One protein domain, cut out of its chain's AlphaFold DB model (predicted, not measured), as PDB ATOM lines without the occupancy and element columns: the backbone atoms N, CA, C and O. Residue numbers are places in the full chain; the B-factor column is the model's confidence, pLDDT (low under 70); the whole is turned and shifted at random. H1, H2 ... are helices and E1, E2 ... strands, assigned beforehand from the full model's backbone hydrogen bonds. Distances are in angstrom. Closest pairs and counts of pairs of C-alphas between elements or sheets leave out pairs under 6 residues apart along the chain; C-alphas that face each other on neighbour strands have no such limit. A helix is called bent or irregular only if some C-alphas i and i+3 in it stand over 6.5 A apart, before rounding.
ATOM      1  N   VAL A 322     -27.898 100.620 -20.111       94.88
ATOM      2  CA  VAL A 322     -28.143 101.182 -21.453       94.88
ATOM      3  C   VAL A 322     -28.213 100.075 -22.511       94.88
ATOM      4  O   VAL A 322     -29.157 100.046 -23.287       94.88
ATOM      5  N   LEU A 323     -27.286  99.108 -22.480       95.19
ATOM      6  CA  LEU A 323     -27.286  97.961 -23.395       95.19
ATOM      7  C   LEU A 323     -28.542  97.101 -23.208       95.19
ATOM      8  O   LEU A 323     -29.232  96.793 -24.173       95.19
ATOM      9  N   ALA A 324     -28.866  96.750 -21.961       94.94
ATOM     10  CA  ALA A 324     -30.061  95.964 -21.662       94.94
ATOM     11  C   ALA A 324     -31.363  96.717 -22.005       94.94
ATOM     12  O   ALA A 324     -32.315  96.093 -22.456       94.94
ATOM     13  N   GLY A 325     -31.404  98.042 -21.828       96.50
ATOM     14  CA  GLY A 325     -32.538  98.884 -22.223       96.50
ATOM     15  C   GLY A 325     -32.742  98.914 -23.737       96.50
ATOM     16  O   GLY A 325     -33.818  98.559 -24.208       96.50
ATOM     17  N   GLY A 326     -31.691  99.228 -24.502       97.62
ATOM     18  CA  GLY A 326     -31.752  99.240 -25.965       97.62
ATOM     19  C   GLY A 326     -32.128  97.877 -26.556       97.62
ATOM     20  O   GLY A 326     -32.974  97.797 -27.440       97.62
ATOM     21  N   LEU A 327     -31.585  96.779 -26.014       97.94
ATOM     22  CA  LEU A 327     -31.979  95.425 -26.424       97.94
ATOM     23  C   LEU A 327     -33.445  95.092 -26.079       97.94
ATOM     24  O   LEU A 327     -34.078  94.336 -26.815       97.94
ATOM     25  N   LEU A 328     -33.999  95.646 -24.993       97.12
ATOM     26  CA  LEU A 328     -35.402  95.451 -24.606       97.12
ATOM     27  C   LEU A 328     -36.354  96.171 -25.561       97.12
ATOM     28  O   LEU A 328     -37.376  95.600 -25.943       97.12
ATOM     29  N   GLU A 329     -36.008  97.394 -25.957       97.00
ATOM     30  CA  GLU A 329     -36.756  98.171 -26.947       97.00
ATOM     31  C   GLU A 329     -36.685  97.504 -28.327       97.00
ATOM     32  O   GLU A 329     -37.728  97.252 -28.933       97.00
ATOM     33  N   LEU A 330     -35.488  97.088 -28.759       97.44
ATOM     34  CA  LEU A 330     -35.269  96.379 -30.024       97.44
ATOM     35  C   LEU A 330     -36.041  95.050 -30.109       97.44
ATOM     36  O   LEU A 330     -36.551  94.688 -31.164       97.44
ATOM     37  N   GLN A 331     -36.160  94.324 -28.993       97.06
ATOM     38  CA  GLN A 331     -36.946  93.087 -28.897       97.06
ATOM     39  C   GLN A 331     -38.432  93.318 -28.552       97.06
ATOM     40  O   GLN A 331     -39.129  92.367 -28.188       97.06
ATOM     41  N   ALA A 332     -38.931  94.559 -28.617       96.62
ATOM     42  CA  ALA A 332     -40.315  94.923 -28.291       96.62
ATOM     43  C   ALA A 332     -40.806  94.359 -26.935       96.62
ATOM     44  O   ALA A 332     -41.953  93.925 -26.788       96.62
ATOM     45  N   GLY A 333     -39.923  94.316 -25.932       96.50
ATOM     46  CA  GLY A 333     -40.213  93.785 -24.599       96.50
ATOM     47  C   GLY A 333     -40.415  92.265 -24.524       96.50
ATOM     48  O   GLY A 333     -41.029  91.796 -23.563       96.50
ATOM     49  N   SER A 334     -39.947  91.497 -25.512       97.38
ATOM     50  CA  SER A 334     -40.185  90.047 -25.621       97.38
ATOM     51  C   SER A 334     -38.897  89.217 -25.546       97.38
ATOM     52  O   SER A 334     -37.825  89.647 -25.972       97.38
ATOM     53  N   CYS A 335     -38.996  88.005 -24.995       97.25
ATOM     54  CA  CYS A 335     -37.906  87.037 -24.917       97.25
ATOM     55  C   CYS A 335     -37.488  86.603 -26.324       97.25
ATOM     56  O   CYS A 335     -38.330  86.165 -27.108       97.25
ATOM     57  N   PHE A 336     -36.188  86.642 -26.620       98.06
ATOM     58  CA  PHE A 336     -35.663  86.300 -27.941       98.06
ATOM     59  C   PHE A 336     -36.011  84.869 -28.385       98.06
ATOM     60  O   PHE A 336     -36.221  84.622 -29.571       98.06
ATOM     61  N   TYR A 337     -36.086  83.920 -27.447       97.81
ATOM     62  CA  TYR A 337     -36.336  82.509 -27.748       97.81
ATOM     63  C   TYR A 337     -37.824  82.172 -27.818       97.81
ATOM     64  O   TYR A 337     -38.288  81.691 -28.853       97.81
ATOM     65  N   CYS A 338     -38.569  82.428 -26.736       95.88
ATOM     66  CA  CYS A 338     -39.962  81.990 -26.603       95.88
ATOM     67  C   CYS A 338     -41.017  83.047 -26.963       95.88
ATOM     68  O   CYS A 338     -42.205  82.735 -26.887       95.88
ATOM     69  N   GLU A 339     -40.596  84.273 -27.302       95.81
ATOM     70  CA  GLU A 339     -41.437  85.408 -27.727       95.81
ATOM     71  C   GLU A 339     -42.496  85.855 -26.695       95.81
ATOM     72  O   GLU A 339     -43.338  86.707 -26.971       95.81
ATOM     73  N   ALA A 340     -42.426  85.341 -25.462       95.94
ATOM     74  CA  ALA A 340     -43.228  85.809 -24.337       95.94
ATOM     75  C   ALA A 340     -42.700  87.142 -23.779       95.94
ATOM     76  O   ALA A 340     -41.511  87.451 -23.887       95.94
ATOM     77  N   ARG A 341     -43.578  87.920 -23.136       96.69
ATOM     78  CA  ARG A 341     -43.231  89.218 -22.536       96.69
ATOM     79  C   ARG A 341     -42.233  89.082 -21.378       96.69
ATOM     80  O   ARG A 341     -42.356  88.204 -20.526       96.69
ATOM     81  N   LEU A 342     -41.271  89.998 -21.334       95.31
ATOM     82  CA  LEU A 342     -40.197  90.064 -20.342       95.31
ATOM     83  C   LEU A 342     -40.636  90.836 -19.084       95.31
ATOM     84  O   LEU A 342     -40.273  91.992 -18.888       95.31
ATOM     85  N   ASP A 343     -41.418  90.185 -18.215       83.00
ATOM     86  CA  ASP A 343     -42.084  90.871 -17.092       83.00
ATOM     87  C   ASP A 343     -41.329  90.835 -15.739       83.00
ATOM     88  O   ASP A 343     -41.635  91.642 -14.857       83.00
ATOM     89  N   LYS A 344     -40.411  89.877 -15.496       75.06
ATOM     90  CA  LYS A 344     -39.827  89.643 -14.141       75.06
ATOM     91  C   LYS A 344     -38.370  89.178 -14.080       75.06
ATOM     92  O   LYS A 344     -37.643  89.607 -13.189       75.06
ATOM     93  N   ARG A 345     -37.956  88.269 -14.964       82.25
ATOM     94  CA  ARG A 345     -36.560  87.835 -15.117       82.25
ATOM     95  C   ARG A 345     -36.134  88.213 -16.521       82.25
ATOM     96  O   ARG A 345     -36.722  87.716 -17.476       82.25
ATOM     97  N   VAL A 346     -35.183  89.132 -16.607       91.62
ATOM     98  CA  VAL A 346     -34.629  89.626 -17.864       91.62
ATOM     99  C   VAL A 346     -33.126  89.522 -17.736       91.62
ATOM    100  O   VAL A 346     -32.515  90.214 -16.922       91.62
ATOM    101  N   GLU A 347     -32.557  88.603 -18.495       92.19
ATOM    102  CA  GLU A 347     -31.141  88.272 -18.486       92.19
ATOM    103  C   GLU A 347     -30.600  88.462 -19.906       92.19
ATOM    104  O   GLU A 347     -31.311  88.236 -20.888       92.19
ATOM    105  N   VAL A 348     -29.353  88.920 -20.013       94.56
ATOM    106  CA  VAL A 348     -28.628  88.939 -21.288       94.56
ATOM    107  C   VAL A 348     -28.006  87.555 -21.464       94.56
ATOM    108  O   VAL A 348     -27.229  87.130 -20.611       94.56
ATOM    109  N   ASP A 349     -28.359  86.873 -22.549       95.00
ATOM    110  CA  ASP A 349     -27.787  85.593 -22.978       95.00
ATOM    111  C   ASP A 349     -26.925  85.793 -24.235       95.00
ATOM    112  O   ASP A 349     -27.151  86.711 -25.032       95.00
ATOM    113  N   HIS A 350     -25.955  84.902 -24.427       96.00
ATOM    114  CA  HIS A 350     -25.174  84.774 -25.649       96.00
ATOM    115  C   HIS A 350     -25.844  83.754 -26.574       96.00
ATOM    116  O   HIS A 350     -25.923  82.566 -26.251       96.00
ATOM    117  N   PHE A 351     -26.297  84.194 -27.750       97.75
ATOM    118  CA  PHE A 351     -26.937  83.327 -28.740       97.75
ATOM    119  C   PHE A 351     -26.043  82.125 -29.095       97.75
ATOM    120  O   PHE A 351     -26.463  80.973 -28.971       97.75
ATOM    121  N   LEU A 352     -24.784  82.397 -29.451       96.12
ATOM    122  CA  LEU A 352     -23.709  81.414 -29.492       96.12
ATOM    123  C   LEU A 352     -23.051  81.334 -28.106       96.12
ATOM    124  O   LEU A 352     -22.497  82.347 -27.665       96.12
ATOM    125  N   PRO A 353     -23.063  80.172 -27.424       93.94
ATOM    126  CA  PRO A 353     -22.525  80.042 -26.074       93.94
ATOM    127  C   PRO A 353     -21.069  80.503 -25.957       93.94
ATOM    128  O   PRO A 353     -20.182  79.977 -26.634       93.94
ATOM    129  N   TRP A 354     -20.819  81.435 -25.032       91.94
ATOM    130  CA  TRP A 354     -19.490  81.994 -24.755       91.94
ATOM    131  C   TRP A 354     -18.454  80.903 -24.420       91.94
ATOM    132  O   TRP A 354     -17.293  81.005 -24.805       91.94
ATOM    133  N   SER A 355     -18.885  79.812 -23.772       86.94
ATOM    134  CA  SER A 355     -18.053  78.639 -23.450       86.94
ATOM    135  C   SER A 355     -17.495  77.904 -24.674       86.94
ATOM    136  O   SER A 355     -16.473  77.229 -24.559       86.94
ATOM    137  N   ARG A 356     -18.143  78.029 -25.841       89.88
ATOM    138  CA  ARG A 356     -17.647  77.506 -27.123       89.88
ATOM    139  C   ARG A 356     -16.752  78.534 -27.808       89.88
ATOM    140  O   ARG A 356     -15.620  78.218 -28.169       89.88
ATOM    141  N   TRP A 357     -17.261  79.758 -27.942       92.00
ATOM    142  CA  TRP A 357     -16.596  80.865 -28.625       92.00
ATOM    143  C   TRP A 357     -16.782  82.166 -27.830       92.00
ATOM    144  O   TRP A 357     -17.864  82.756 -27.892       92.00
ATOM    145  N   PRO A 358     -15.750  82.634 -27.102       90.69
ATOM    146  CA  PRO A 358     -15.802  83.896 -26.371       90.69
ATOM    147  C   PRO A 358     -16.085  85.078 -27.308       90.69
ATOM    148  O   PRO A 358     -15.241  85.481 -28.111       90.69
ATOM    149  N   ASN A 359     -17.301  85.615 -27.224       92.31
ATOM    150  CA  ASN A 359     -17.755  86.733 -28.042       92.31
ATOM    151  C   ASN A 359     -18.856  87.525 -27.325       92.31
ATOM    152  O   ASN A 359     -20.031  87.159 -27.371       92.31
ATOM    153  N   ASP A 360     -18.462  88.632 -26.699       92.12
ATOM    154  CA  ASP A 360     -19.359  89.559 -26.004       92.12
ATOM    155  C   ASP A 360     -19.909  90.673 -26.916       92.12
ATOM    156  O   ASP A 360     -20.546  91.603 -26.424       92.12
ATOM    157  N   ALA A 361     -19.674  90.623 -28.232       94.19
ATOM    158  CA  ALA A 361     -20.201  91.620 -29.160       94.19
ATOM    159  C   ALA A 361     -21.743  91.624 -29.169       94.19
ATOM    160  O   ALA A 361     -22.370  90.565 -29.112       94.19
ATOM    161  N   ILE A 362     -22.361  92.810 -29.244       96.56
ATOM    162  CA  ILE A 362     -23.817  92.990 -29.088       96.56
ATOM    163  C   ILE A 362     -24.657  92.142 -30.057       96.56
ATOM    164  O   ILE A 362     -25.782  91.754 -29.745       96.56
ATOM    165  N   GLU A 363     -24.108  91.811 -31.221       97.88
ATOM    166  CA  GLU A 363     -24.753  90.983 -32.232       97.88
ATOM    167  C   GLU A 363     -24.985  89.550 -31.718       97.88
ATOM    168  O   GLU A 363     -26.018  88.948 -32.020       97.88
ATOM    169  N   ASN A 364     -24.096  89.044 -30.857       97.69
ATOM    170  CA  ASN A 364     -24.248  87.769 -30.153       97.69
ATOM    171  C   ASN A 364     -25.125  87.864 -28.885       97.69
ATOM    172  O   ASN A 364     -25.511  86.833 -28.344       97.69
ATOM    173  N   LEU A 365     -25.453  89.066 -28.401       97.31
ATOM    174  CA  LEU A 365     -26.227  89.261 -27.169       97.31
ATOM    175  C   LEU A 365     -27.727  89.388 -27.453       97.31
ATOM    176  O   LEU A 365     -28.136  90.140 -28.339       97.31
ATOM    177  N   VAL A 366     -28.550  88.694 -26.668       97.62
ATOM    178  CA  VAL A 366     -30.021  88.720 -26.738       97.62
ATOM    179  C   VAL A 366     -30.631  88.771 -25.335       97.62
ATOM    180  O   VAL A 366     -30.011  88.317 -24.377       97.62
ATOM    181  N   LEU A 367     -31.848  89.300 -25.183       97.50
ATOM    182  CA  LEU A 367     -32.578  89.217 -23.911       97.50
ATOM    183  C   LEU A 367     -33.456  87.974 -23.836       97.50
ATOM    184  O   LEU A 367     -34.271  87.713 -24.729       97.50
ATOM    185  N   ALA A 368     -33.343  87.261 -22.720       96.50
ATOM    186  CA  ALA A 368     -34.099  86.061 -22.415       96.50
ATOM    187  C   ALA A 368     -34.648  86.073 -20.975       96.50
ATOM    188  O   ALA A 368     -34.258  86.883 -20.133       96.50
ATOM    189  N   ASP A 369     -35.598  85.175 -20.720       94.56
ATOM    190  CA  ASP A 369     -36.167  84.877 -19.405       94.56
ATOM    191  C   ASP A 369     -35.570  83.550 -18.882       94.56
ATOM    192  O   ASP A 369     -34.398  83.257 -19.119       94.56
ATOM    193  N   GLN A 370     -36.373  82.689 -18.245       94.06
ATOM    194  CA  GLN A 370     -36.000  81.298 -17.939       94.06
ATOM    195  C   GLN A 370     -35.478  80.479 -19.144       94.06
ATOM    196  O   GLN A 370     -34.848  79.440 -18.940       94.06
ATOM    197  N   CYS A 371     -35.702  80.925 -20.386       95.75
ATOM    198  CA  CYS A 371     -35.086  80.336 -21.574       95.75
ATOM    199  C   CYS A 371     -33.550  80.372 -21.529       95.75
ATOM    200  O   CYS A 371     -32.940  79.431 -22.019       95.75
ATOM    201  N   ASN A 372     -32.935  81.385 -20.901       94.06
ATOM    202  CA  ASN A 372     -31.478  81.475 -20.739       94.06
ATOM    203  C   ASN A 372     -30.923  80.230 -20.022       94.06
ATOM    204  O   ASN A 372     -30.167  79.440 -20.585       94.06
ATOM    205  N   SER A 373     -31.397  79.985 -18.797       92.12
ATOM    206  CA  SER A 373     -30.959  78.845 -17.985       92.12
ATOM    207  C   SER A 373     -31.365  77.484 -18.560       92.12
ATOM    208  O   SER A 373     -30.722  76.485 -18.256       92.12
ATOM    209  N   ALA A 374     -32.436  77.431 -19.361       94.25
ATOM    210  CA  ALA A 374     -32.870  76.209 -20.035       94.25
ATOM    211  C   ALA A 374     -32.011  75.883 -21.271       94.25
ATOM    212  O   ALA A 374     -31.736  74.711 -21.515       94.25
ATOM    213  N   LYS A 375     -31.566  76.903 -22.019       94.94
ATOM    214  CA  LYS A 375     -30.634  76.761 -23.145       94.94
ATOM    215  C   LYS A 375     -29.221  76.423 -22.672       94.94
ATOM    216  O   LYS A 375     -28.584  75.558 -23.266       94.94
ATOM    217  N   SER A 376     -28.733  77.067 -21.608       91.81
ATOM    218  CA  SER A 376     -27.379  76.840 -21.081       91.81
ATOM    219  C   SER A 376     -26.311  76.975 -22.195       91.81
ATOM    220  O   SER A 376     -26.336  77.933 -22.970       91.81
ATOM    221  N   ASP A 377     -25.386  76.019 -22.309       91.31
ATOM    222  CA  ASP A 377     -24.334  75.933 -23.328       91.31
ATOM    223  C   ASP A 377     -24.734  75.149 -24.600       91.31
ATOM    224  O   ASP A 377     -23.890  74.850 -25.461       91.31
ATOM    225  N   HIS A 378     -26.023  74.828 -24.748       95.12
ATOM    226  CA  HIS A 378     -26.557  74.218 -25.959       95.12
ATOM    227  C   HIS A 378     -26.628  75.228 -27.113       95.12
ATOM    228  O   HIS A 378     -26.869  76.425 -26.933       95.12
ATOM    229  N   LEU A 379     -26.431  74.722 -28.332       96.25
ATOM    230  CA  LEU A 379     -26.724  75.473 -29.551       96.25
ATOM    231  C   LEU A 379     -28.241  75.581 -29.720       96.25
ATOM    232  O   LEU A 379     -28.972  74.689 -29.294       96.25
ATOM    233  N   ALA A 380     -28.714  76.667 -30.318       97.00
ATOM    234  CA  ALA A 380     -30.138  76.928 -30.472       97.00
ATOM    235  C   ALA A 380     -30.707  76.221 -31.718       97.00
ATOM    236  O   ALA A 380     -30.008  76.018 -32.706       97.00
ATOM    237  N   ALA A 381     -31.990  75.863 -31.677       96.75
ATOM    238  CA  ALA A 381     -32.722  75.292 -32.804       96.75
ATOM    239  C   ALA A 381     -32.725  76.205 -34.043       96.75
ATOM    240  O   ALA A 381     -32.605  77.432 -33.953       96.75
ATOM    241  N   THR A 382     -32.953  75.601 -35.208       95.44
ATOM    242  CA  THR A 382     -32.956  76.239 -36.533       95.44
ATOM    243  C   THR A 382     -33.868  77.467 -36.585       95.44
ATOM    244  O   THR A 382     -33.482  78.501 -37.127       95.44
ATOM    245  N   ALA A 383     -35.042  77.412 -35.948       95.50
ATOM    246  CA  ALA A 383     -35.961  78.550 -35.866       95.50
ATOM    247  C   ALA A 383     -35.359  79.761 -35.118       95.50
ATOM    248  O   ALA A 383     -35.573  80.910 -35.504       95.50
ATOM    249  N   HIS A 384     -34.565  79.524 -34.066       97.56
ATOM    250  CA  HIS A 384     -33.860  80.587 -33.344       97.56
ATOM    251  C   HIS A 384     -32.678  81.134 -34.147       97.56
ATOM    252  O   HIS A 384     -32.451  82.343 -34.124       97.56
ATOM    253  N   LEU A 385     -31.964  80.281 -34.893       97.38
ATOM    254  CA  LEU A 385     -30.915  80.706 -35.825       97.38
ATOM    255  C   LEU A 385     -31.470  81.602 -36.937       97.38
ATOM    256  O   LEU A 385     -30.897  82.654 -37.213       97.38
ATOM    257  N   GLN A 386     -32.602  81.227 -37.536       96.19
ATOM    258  CA  GLN A 386     -33.287  82.037 -38.547       96.19
ATOM    259  C   GLN A 386     -33.706  83.399 -37.978       96.19
ATOM    260  O   GLN A 386     -33.386  84.430 -38.571       96.19
ATOM    261  N   ARG A 387     -34.324  83.425 -36.785       96.94
ATOM    262  CA  ARG A 387     -34.670  84.675 -36.080       96.94
ATOM    263  C   ARG A 387     -33.430  85.531 -35.784       96.94
ATOM    264  O   ARG A 387     -33.481  86.753 -35.911       96.94
ATOM    265  N   TRP A 388     -32.307  84.911 -35.414       98.00
ATOM    266  CA  TRP A 388     -31.054  85.615 -35.119       98.00
ATOM    267  C   TRP A 388     -30.431  86.229 -36.377       98.00
ATOM    268  O   TRP A 388     -30.103  87.415 -36.369       98.00
ATOM    269  N   ARG A 389     -30.354  85.471 -37.480       96.94
ATOM    270  CA  ARG A 389     -29.908  85.976 -38.789       96.94
ATOM    271  C   ARG A 389     -30.774  87.142 -39.263       96.94
ATOM    272  O   ARG A 389     -30.239  88.205 -39.568       96.94
ATOM    273  N   GLN A 390     -32.099  86.983 -39.230       96.75
ATOM    274  CA  GLN A 390     -33.044  88.033 -39.612       96.75
ATOM    275  C   GLN A 390     -32.874  89.300 -38.757       96.75
ATOM    276  O   GLN A 390     -32.903  90.409 -39.288       96.75
ATOM    277  N   ARG A 391     -32.639  89.157 -37.443       97.12
ATOM    278  CA  ARG A 391     -32.322  90.292 -36.561       97.12
ATOM    279  C   ARG A 391     -31.061  91.025 -37.015       97.12
ATOM    280  O   ARG A 391     -31.081  92.249 -37.046       97.12
ATOM    281  N   LEU A 392     -29.984  90.321 -37.365       96.56
ATOM    282  CA  LEU A 392     -28.763  90.976 -37.848       96.56
ATOM    283  C   LEU A 392     -28.985  91.711 -39.175       96.56
ATOM    284  O   LEU A 392     -28.528  92.840 -39.330       96.56
ATOM    285  N   GLU A 393     -29.715  91.102 -40.108       95.44
ATOM    286  CA  GLU A 393     -30.012  91.693 -41.419       95.44
ATOM    287  C   GLU A 393     -30.872  92.963 -41.308       95.44
ATOM    288  O   GLU A 393     -30.592  93.954 -41.986       95.44
ATOM    289  N   LEU A 394     -31.886  92.961 -40.434       97.12
ATOM    290  CA  LEU A 394     -32.809  94.089 -40.257       97.12
ATOM    291  C   LEU A 394     -32.282  95.182 -39.311       97.12
ATOM    292  O   LEU A 394     -32.565  96.354 -39.544       97.12
ATOM    293  N   HIS A 395     -31.526  94.817 -38.270       97.44
ATOM    294  CA  HIS A 395     -31.222  95.694 -37.127       97.44
ATOM    295  C   HIS A 395     -29.725  95.944 -36.880       97.44
ATOM    296  O   HIS A 395     -29.350  96.438 -35.818       97.44
ATOM    297  N   GLN A 396     -28.838  95.638 -37.833       96.19
ATOM    298  CA  GLN A 396     -27.392  95.905 -37.703       96.19
ATOM    299  C   GLN A 396     -27.046  97.353 -37.298       96.19
ATOM    300  O   GLN A 396     -26.106  97.558 -36.532       96.19
ATOM    301  N   LEU A 397     -27.800  98.354 -37.776       97.06
ATOM    302  CA  LEU A 397     -27.569  99.761 -37.428       97.06
ATOM    303  C   LEU A 397     -28.009 100.066 -35.992       97.06
ATOM    304  O   LEU A 397     -27.223 100.635 -35.237       97.06
ATOM    305  N   ASP A 398     -29.200  99.611 -35.596       98.06
ATOM    306  CA  ASP A 398     -29.722  99.770 -34.232       98.06
ATOM    307  C   ASP A 398     -28.782  99.105 -33.208       98.06
ATOM    308  O   ASP A 398     -28.475  99.663 -32.157       98.06
ATOM    309  N   LEU A 399     -28.252  97.921 -33.537       98.00
ATOM    310  CA  LEU A 399     -27.271  97.212 -32.712       98.00
ATOM    311  C   LEU A 399     -25.958  97.995 -32.573       98.00
ATOM    312  O   LEU A 399     -25.437  98.125 -31.463       98.00
ATOM    313  N   ALA A 400     -25.438  98.553 -33.668       96.19
ATOM    314  CA  ALA A 400     -24.243  99.391 -33.631       96.19
ATOM    315  C   ALA A 400     -24.460 100.679 -32.808       96.19
ATOM    316  O   ALA A 400     -23.557 101.092 -32.075       96.19
ATOM    317  N   GLU A 401     -25.652 101.280 -32.872       97.12
ATOM    318  CA  GLU A 401     -26.035 102.453 -32.079       97.12
ATOM    319  C   GLU A 401     -26.111 102.124 -30.580       97.12
ATOM    320  O   GLU A 401     -25.398 102.743 -29.785       97.12
ATOM    321  N   ILE A 402     -26.848 101.072 -30.194       97.69
ATOM    322  CA  ILE A 402     -26.948 100.609 -28.795       97.69
ATOM    323  C   ILE A 402     -25.557 100.278 -28.227       97.69
ATOM    324  O   ILE A 402     -25.244 100.628 -27.083       97.69
ATOM    325  N   ALA A 403     -24.684  99.631 -29.012       94.56
ATOM    326  CA  ALA A 403     -23.304  99.383 -28.601       94.56
ATOM    327  C   ALA A 403     -22.502 100.684 -28.451       94.56
ATOM    328  O   ALA A 403     -21.757 100.821 -27.479       94.56
ATOM    329  N   GLY A 404     -22.671 101.654 -29.352       93.25
ATOM    330  CA  GLY A 404     -22.059 102.979 -29.257       93.25
ATOM    331  C   GLY A 404     -22.421 103.701 -27.956       93.25
ATOM    332  O   GLY A 404     -21.527 104.098 -27.201       93.25
ATOM    333  N   GLU A 405     -23.714 103.800 -27.644       94.56
ATOM    334  CA  GLU A 405     -24.223 104.449 -26.428       94.56
ATOM    335  C   GLU A 405     -23.791 103.727 -25.144       94.56
ATOM    336  O   GLU A 405     -23.292 104.340 -24.192       94.56
ATOM    337  N   ALA A 406     -23.901 102.394 -25.119       92.50
ATOM    338  CA  ALA A 406     -23.422 101.574 -24.009       92.50
ATOM    339  C   ALA A 406     -21.881 101.538 -23.898       92.50
ATOM    340  O   ALA A 406     -21.344 101.016 -22.907       92.50
ATOM    341  N   ARG A 407     -21.171 102.080 -24.901       90.00
ATOM    342  CA  ARG A 407     -19.726 101.941 -25.164       90.00
ATOM    343  C   ARG A 407     -19.267 100.475 -25.213       90.00
ATOM    344  O   ARG A 407     -18.158 100.154 -24.802       90.00
ATOM    345  N   TRP A 408     -20.145  99.570 -25.620       91.19
ATOM    346  CA  TRP A 408     -19.905  98.132 -25.648       91.19
ATOM    347  C   TRP A 408     -19.160  97.700 -26.923       91.19
ATOM    348  O   TRP A 408     -18.845  98.515 -27.798       91.19
ATOM    349  N   THR A 409     -18.835  96.414 -27.022       90.94
ATOM    350  CA  THR A 409     -18.254  95.833 -28.236       90.94
ATOM    351  C   THR A 409     -19.357  95.524 -29.253       90.94
ATOM    352  O   THR A 409     -20.416  95.004 -28.909       90.94
ATOM    353  N   SER A 410     -19.089  95.853 -30.513       93.06
ATOM    354  CA  SER A 410     -19.871  95.476 -31.693       93.06
ATOM    355  C   SER A 410     -18.889  94.900 -32.708       93.06
ATOM    356  O   SER A 410     -17.781  95.420 -32.877       93.06
ATOM    357  N   SER A 411     -19.257  93.767 -33.297       93.38
ATOM    358  CA  SER A 411     -18.462  93.032 -34.274       93.38
ATOM    359  C   SER A 411     -19.386  92.092 -35.050       93.38
ATOM    360  O   SER A 411     -19.418  90.877 -34.825       93.38
ATOM    361  N   LEU A 412     -20.182  92.684 -35.943       95.19
ATOM    362  CA  LEU A 412     -21.162  91.986 -36.774       95.19
ATOM    363  C   LEU A 412     -20.536  90.833 -37.560       95.19
ATOM    364  O   LEU A 412     -20.983  89.696 -37.421       95.19
ATOM    365  N   ASP A 413     -19.473  91.103 -38.320       94.94
ATOM    366  CA  ASP A 413     -18.829  90.098 -39.173       94.94
ATOM    367  C   ASP A 413     -18.238  88.945 -38.355       94.94
ATOM    368  O   ASP A 413     -18.454  87.784 -38.692       94.94
ATOM    369  N   ARG A 414     -17.579  89.238 -37.221       94.56
ATOM    370  CA  ARG A 414     -17.050  88.215 -36.302       94.56
ATOM    371  C   ARG A 414     -18.169  87.353 -35.724       94.56
ATOM    372  O   ARG A 414     -18.053  86.132 -35.704       94.56
ATOM    373  N   SER A 415     -19.251  87.976 -35.260       96.81
ATOM    374  CA  SER A 415     -20.386  87.265 -34.662       96.81
ATOM    375  C   SER A 415     -21.089  86.385 -35.689       96.81
ATOM    376  O   SER A 415     -21.356  85.215 -35.418       96.81
ATOM    377  N   ARG A 416     -21.319  86.923 -36.895       96.75
ATOM    378  CA  ARG A 416     -21.864  86.191 -38.039       96.75
ATOM    379  C   ARG A 416     -20.974  85.015 -38.418       96.75
ATOM    380  O   ARG A 416     -21.493  83.912 -38.529       96.75
ATOM    381  N   ALA A 417     -19.667  85.231 -38.562       96.19
ATOM    382  CA  ALA A 417     -18.709  84.194 -38.914       96.19
ATOM    383  C   ALA A 417     -18.656  83.078 -37.862       96.19
ATOM    384  O   ALA A 417     -18.804  81.919 -38.217       96.19
ATOM    385  N   LEU A 418     -18.547  83.397 -36.567       96.06
ATOM    386  CA  LEU A 418     -18.506  82.378 -35.508       96.06
ATOM    387  C   LEU A 418     -19.775  81.511 -35.473       96.06
ATOM    388  O   LEU A 418     -19.684  80.293 -35.296       96.06
ATOM    389  N   VAL A 419     -20.956  82.110 -35.669       95.94
ATOM    390  CA  VAL A 419     -22.214  81.355 -35.779       95.94
ATOM    391  C   VAL A 419     -22.239  80.540 -37.068       95.94
ATOM    392  O   VAL A 419     -22.450  79.333 -36.996       95.94
ATOM    393  N   GLN A 420     -21.972  81.154 -38.221       95.50
ATOM    394  CA  GLN A 420     -21.909  80.478 -39.518       95.50
ATOM    395  C   GLN A 420     -21.025  79.239 -39.448       95.50
ATOM    396  O   GLN A 420     -21.490  78.123 -39.655       95.50
ATOM    397  N   THR A 421     -19.771  79.438 -39.068       94.25
ATOM    398  CA  THR A 421     -18.767  78.395 -38.948       94.25
ATOM    399  C   THR A 421     -19.201  77.317 -37.949       94.25
ATOM    400  O   THR A 421     -19.051  76.137 -38.240       94.25
ATOM    401  N   THR A 422     -19.830  77.666 -36.818       94.06
ATOM    402  CA  THR A 422     -20.349  76.656 -35.873       94.06
ATOM    403  C   THR A 422     -21.468  75.801 -36.480       94.06
ATOM    404  O   THR A 422     -21.427  74.579 -36.350       94.06
ATOM    405  N   TYR A 423     -22.465  76.408 -37.135       94.62
ATOM    406  CA  TYR A 423     -23.626  75.668 -37.648       94.62
ATOM    407  C   TYR A 423     -23.336  74.941 -38.983       94.62
ATOM    408  O   TYR A 423     -23.902  73.877 -39.242       94.62
ATOM    409  N   GLN A 424     -22.381  75.427 -39.789       93.69
ATOM    410  CA  GLN A 424     -21.863  74.718 -40.972       93.69
ATOM    411  C   GLN A 424     -21.112  73.423 -40.617       93.69
ATOM    412  O   GLN A 424     -21.039  72.524 -41.447       93.69
ATOM    413  N   HIS A 425     -20.595  73.286 -39.393       91.69
ATOM    414  CA  HIS A 425     -19.819  72.118 -38.956       91.69
ATOM    415  C   HIS A 425     -20.603  71.159 -38.042       91.69
ATOM    416  O   HIS A 425     -20.013  70.327 -37.347       91.69
ATOM    417  N   LEU A 426     -21.938  71.246 -38.028       91.56
ATOM    418  CA  LEU A 426     -22.773  70.340 -37.241       91.56
ATOM    419  C   LEU A 426     -22.770  68.926 -37.820       91.56
ATOM    420  O   LEU A 426     -23.160  68.685 -38.963       91.56
ATOM    421  N   ALA A 427     -22.404  67.963 -36.976       90.06
ATOM    422  CA  ALA A 427     -22.625  66.558 -37.265       90.06
ATOM    423  C   ALA A 427     -24.132  66.253 -37.261       90.06
ATOM    424  O   ALA A 427     -24.885  66.783 -36.434       90.06
ATOM    425  N   SER A 428     -24.561  65.353 -38.146       92.69
ATOM    426  CA  SER A 428     -25.931  64.835 -38.128       92.69
ATOM    427  C   SER A 428     -26.221  64.180 -36.773       92.69
ATOM    428  O   SER A 428     -25.389  63.438 -36.251       92.69
ATOM    429  N   GLY A 429     -27.369  64.489 -36.173       94.25
ATOM    430  CA  GLY A 429     -27.710  64.073 -34.812       94.25
ATOM    431  C   GLY A 429     -27.182  64.983 -33.692       94.25
ATOM    432  O   GLY A 429     -27.372  64.650 -32.524       94.25
ATOM    433  N   THR A 430     -26.557  66.131 -33.991       94.12
ATOM    434  CA  THR A 430     -26.208  67.121 -32.948       94.12
ATOM    435  C   THR A 430     -27.492  67.709 -32.340       94.12
ATOM    436  O   THR A 430     -28.311  68.229 -33.100       94.12
ATOM    437  N   PRO A 431     -27.701  67.658 -31.009       96.00
ATOM    438  CA  PRO A 431     -28.887  68.230 -30.379       96.00
ATOM    439  C   PRO A 431     -28.845  69.764 -30.404       96.00
ATOM    440  O   PRO A 431     -27.856  70.374 -29.989       96.00
ATOM    441  N   LEU A 432     -29.941  70.376 -30.852       97.00
ATOM    442  CA  LEU A 432     -30.167  71.820 -30.866       97.00
ATOM    443  C   LEU A 432     -31.370  72.141 -29.972       97.00
ATOM    444  O   LEU A 432     -32.450  71.571 -30.130       97.00
ATOM    445  N   TRP A 433     -31.183  73.029 -29.000       98.19
ATOM    446  CA  TRP A 433     -32.185  73.363 -27.995       98.19
ATOM    447  C   TRP A 433     -33.342  74.156 -28.607       98.19
ATOM    448  O   TRP A 433     -33.126  75.217 -29.197       98.19
ATOM    449  N   LEU A 434     -34.566  73.649 -28.440       96.81
ATOM    450  CA  LEU A 434     -35.785  74.263 -28.964       96.81
ATOM    451  C   LEU A 434     -36.548  75.027 -27.875       96.81
ATOM    452  O   LEU A 434     -36.896  76.189 -28.062       96.81
ATOM    453  N   ARG A 435     -36.856  74.378 -26.745       96.56
ATOM    454  CA  ARG A 435     -37.538  75.020 -25.609       96.56
ATOM    455  C   ARG A 435     -37.509  74.129 -24.375       96.56
ATOM    456  O   ARG A 435     -37.860  72.962 -24.451       96.56
ATOM    457  N   GLY A 436     -37.221  74.688 -23.199       94.44
ATOM    458  CA  GLY A 436     -37.297  73.936 -21.941       94.44
ATOM    459  C   GLY A 436     -36.328  72.750 -21.938       94.44
ATOM    460  O   GLY A 436     -35.123  72.969 -21.863       94.44
ATOM    461  N   HIS A 437     -36.859  71.527 -22.037       94.69
ATOM    462  CA  HIS A 437     -36.086  70.284 -22.169       94.69
ATOM    463  C   HIS A 437     -36.178  69.650 -23.572       94.69
ATOM    464  O   HIS A 437     -35.637  68.566 -23.781       94.69
ATOM    465  N   ASP A 438     -36.857  70.304 -24.517       97.44
ATOM    466  CA  ASP A 438     -37.071  69.813 -25.876       97.44
ATOM    467  C   ASP A 438     -35.922  70.231 -26.803       97.44
ATOM    468  O   ASP A 438     -35.481  71.387 -26.808       97.44
ATOM    469  N   PHE A 439     -35.484  69.284 -27.633       97.81
ATOM    470  CA  PHE A 439     -34.425  69.453 -28.625       97.81
ATOM    471  C   PHE A 439     -34.907  68.978 -29.996       97.81
ATOM    472  O   PHE A 439     -35.602  67.966 -30.103       97.81
ATOM    473  N   GLU A 440     -34.478  69.674 -31.044       96.62
ATOM    474  CA  GLU A 440     -34.392  69.096 -32.384       96.62
ATOM    475  C   GLU A 440     -32.977  68.543 -32.617       96.62
ATOM    476  O   GLU A 440     -32.065  68.762 -31.815       96.62
ATOM    477  N   PHE A 441     -32.777  67.813 -33.711       95.81
ATOM    478  CA  PHE A 441     -31.479  67.238 -34.058       95.81
ATOM    479  C   PHE A 441     -31.056  67.731 -35.437       95.81
ATOM    480  O   PHE A 441     -31.823  67.623 -36.395       95.81
ATOM    481  N   ALA A 442     -29.834  68.257 -35.538       93.88
ATOM    482  CA  ALA A 442     -29.274  68.733 -36.795       93.88
ATOM    483  C   ALA A 442     -29.262  67.604 -37.837       93.88
ATOM    484  O   ALA A 442     -28.815  66.491 -37.552       93.88
ATOM    485  N   SER A 443     -29.710  67.885 -39.060       89.12
ATOM    486  CA  SER A 443     -29.608  66.943 -40.183       89.12
ATOM    487  C   SER A 443     -28.176  66.830 -40.721       89.12
ATOM    488  O   SER A 443     -27.824  65.811 -41.317       89.12
TER     489      SER A 443
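What this domain is: This is residues 322 to 443 of the 448 residues of the protein "HNHc domain-containing protein" of Actinobacteria bacterium (UniProt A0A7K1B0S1). A small hairpin, E1 and E2, lies near the middle, with H1 and the second arm of the bent helix H3 paired at one end and a second hairpin, E3 and E4, at the other. The first arm of H3 and H4 run side by side along the length between these ends, opposite ways and a little separated, and the short H2 sits between the two hairpins. The printed part has 122 residues with four named helices and four named strands, in the order H1 E1 E2 H2 H3 H4 E3 E4; both sheets, E1 - E2 and E3 - E4, are antiparallel. The class is mixed, helices and strands, and the whole is compact, with a radius of gyration of the C-alphas of 13.7 A and spans of 41 by 32 by 24 A.

How they stand to each other: Begin at H1, residues 322 to 330, and go on to the hairpin of E1, residues 347 to 350, and E2, residues 365 to 368. Between these antiparallel strands look for N 347 and O 368, and N 349 and O 366, each pair 2.9 A apart and within hydrogen-bond range. The closest C-alphas of H1 and E2 are those of Leu 327 and Leu 367, 6.7 A apart. Next comes H2, residues 371 to 375; its closest C-alpha to E1 is Asn 372, 6.0 A from that of Asp 349. H3, residues 382 to 406, was assigned as one helix by its hydrogen bonds but is bent: C-alphas 394 and 397 are 8.2 A apart, and its arms H3a and H3b stand about perpendicular, at 83 degrees. H3b touches H1 at a shallow tilt of 25 degrees, opposite ways; the closest C-alphas, of Ala 406 and Leu 323, are 5.3 A apart. H4, residues 412 to 424, is close to H3a but not clearly touching it, with the C-alphas of Leu 412 and Leu 392 closest at 7.7 A; they run opposite ways at a shallow tilt of 22 degrees. Last is the hairpin of E3, residues 431 to 435, and E4, residues 438 to 441, where N 432 and O 440 are 2.8 A apart, within hydrogen-bond range. The closest C-alphas of E3 and H2 are those of Trp 433 and Lys 375, 6.1 A apart. In H1, H2, H3a, H3b and H4 every O i to N i+4 pair is within hydrogen-bond range.

Where its parts are: Find C-alpha 322 at (-28.143, 101.182, -21.453); from there H1 runs 12.1 A to C-alpha 330. H3a, residues 382 to 394, measures 18.2 A, and H3b, residues 397 to 406, measures 14.2 A. H4 begins at C-alpha 412, (-21.162, 91.986, -36.774), and runs 17.8 A. E3 measures 12.0 A, and E4 ends at C-alpha 441, (-31.479, 67.238, -34.058).

The domain as a whole: The two C-alphas farthest apart, those of Glu 405 and Gly 429, are 41.4 A apart. The printed part has no cut; the links H1 to E1 and E1 to E2 are long, with 16 and 14 residues. The mean pLDDT of the printed part is 94.8, and no printed residue is under 70.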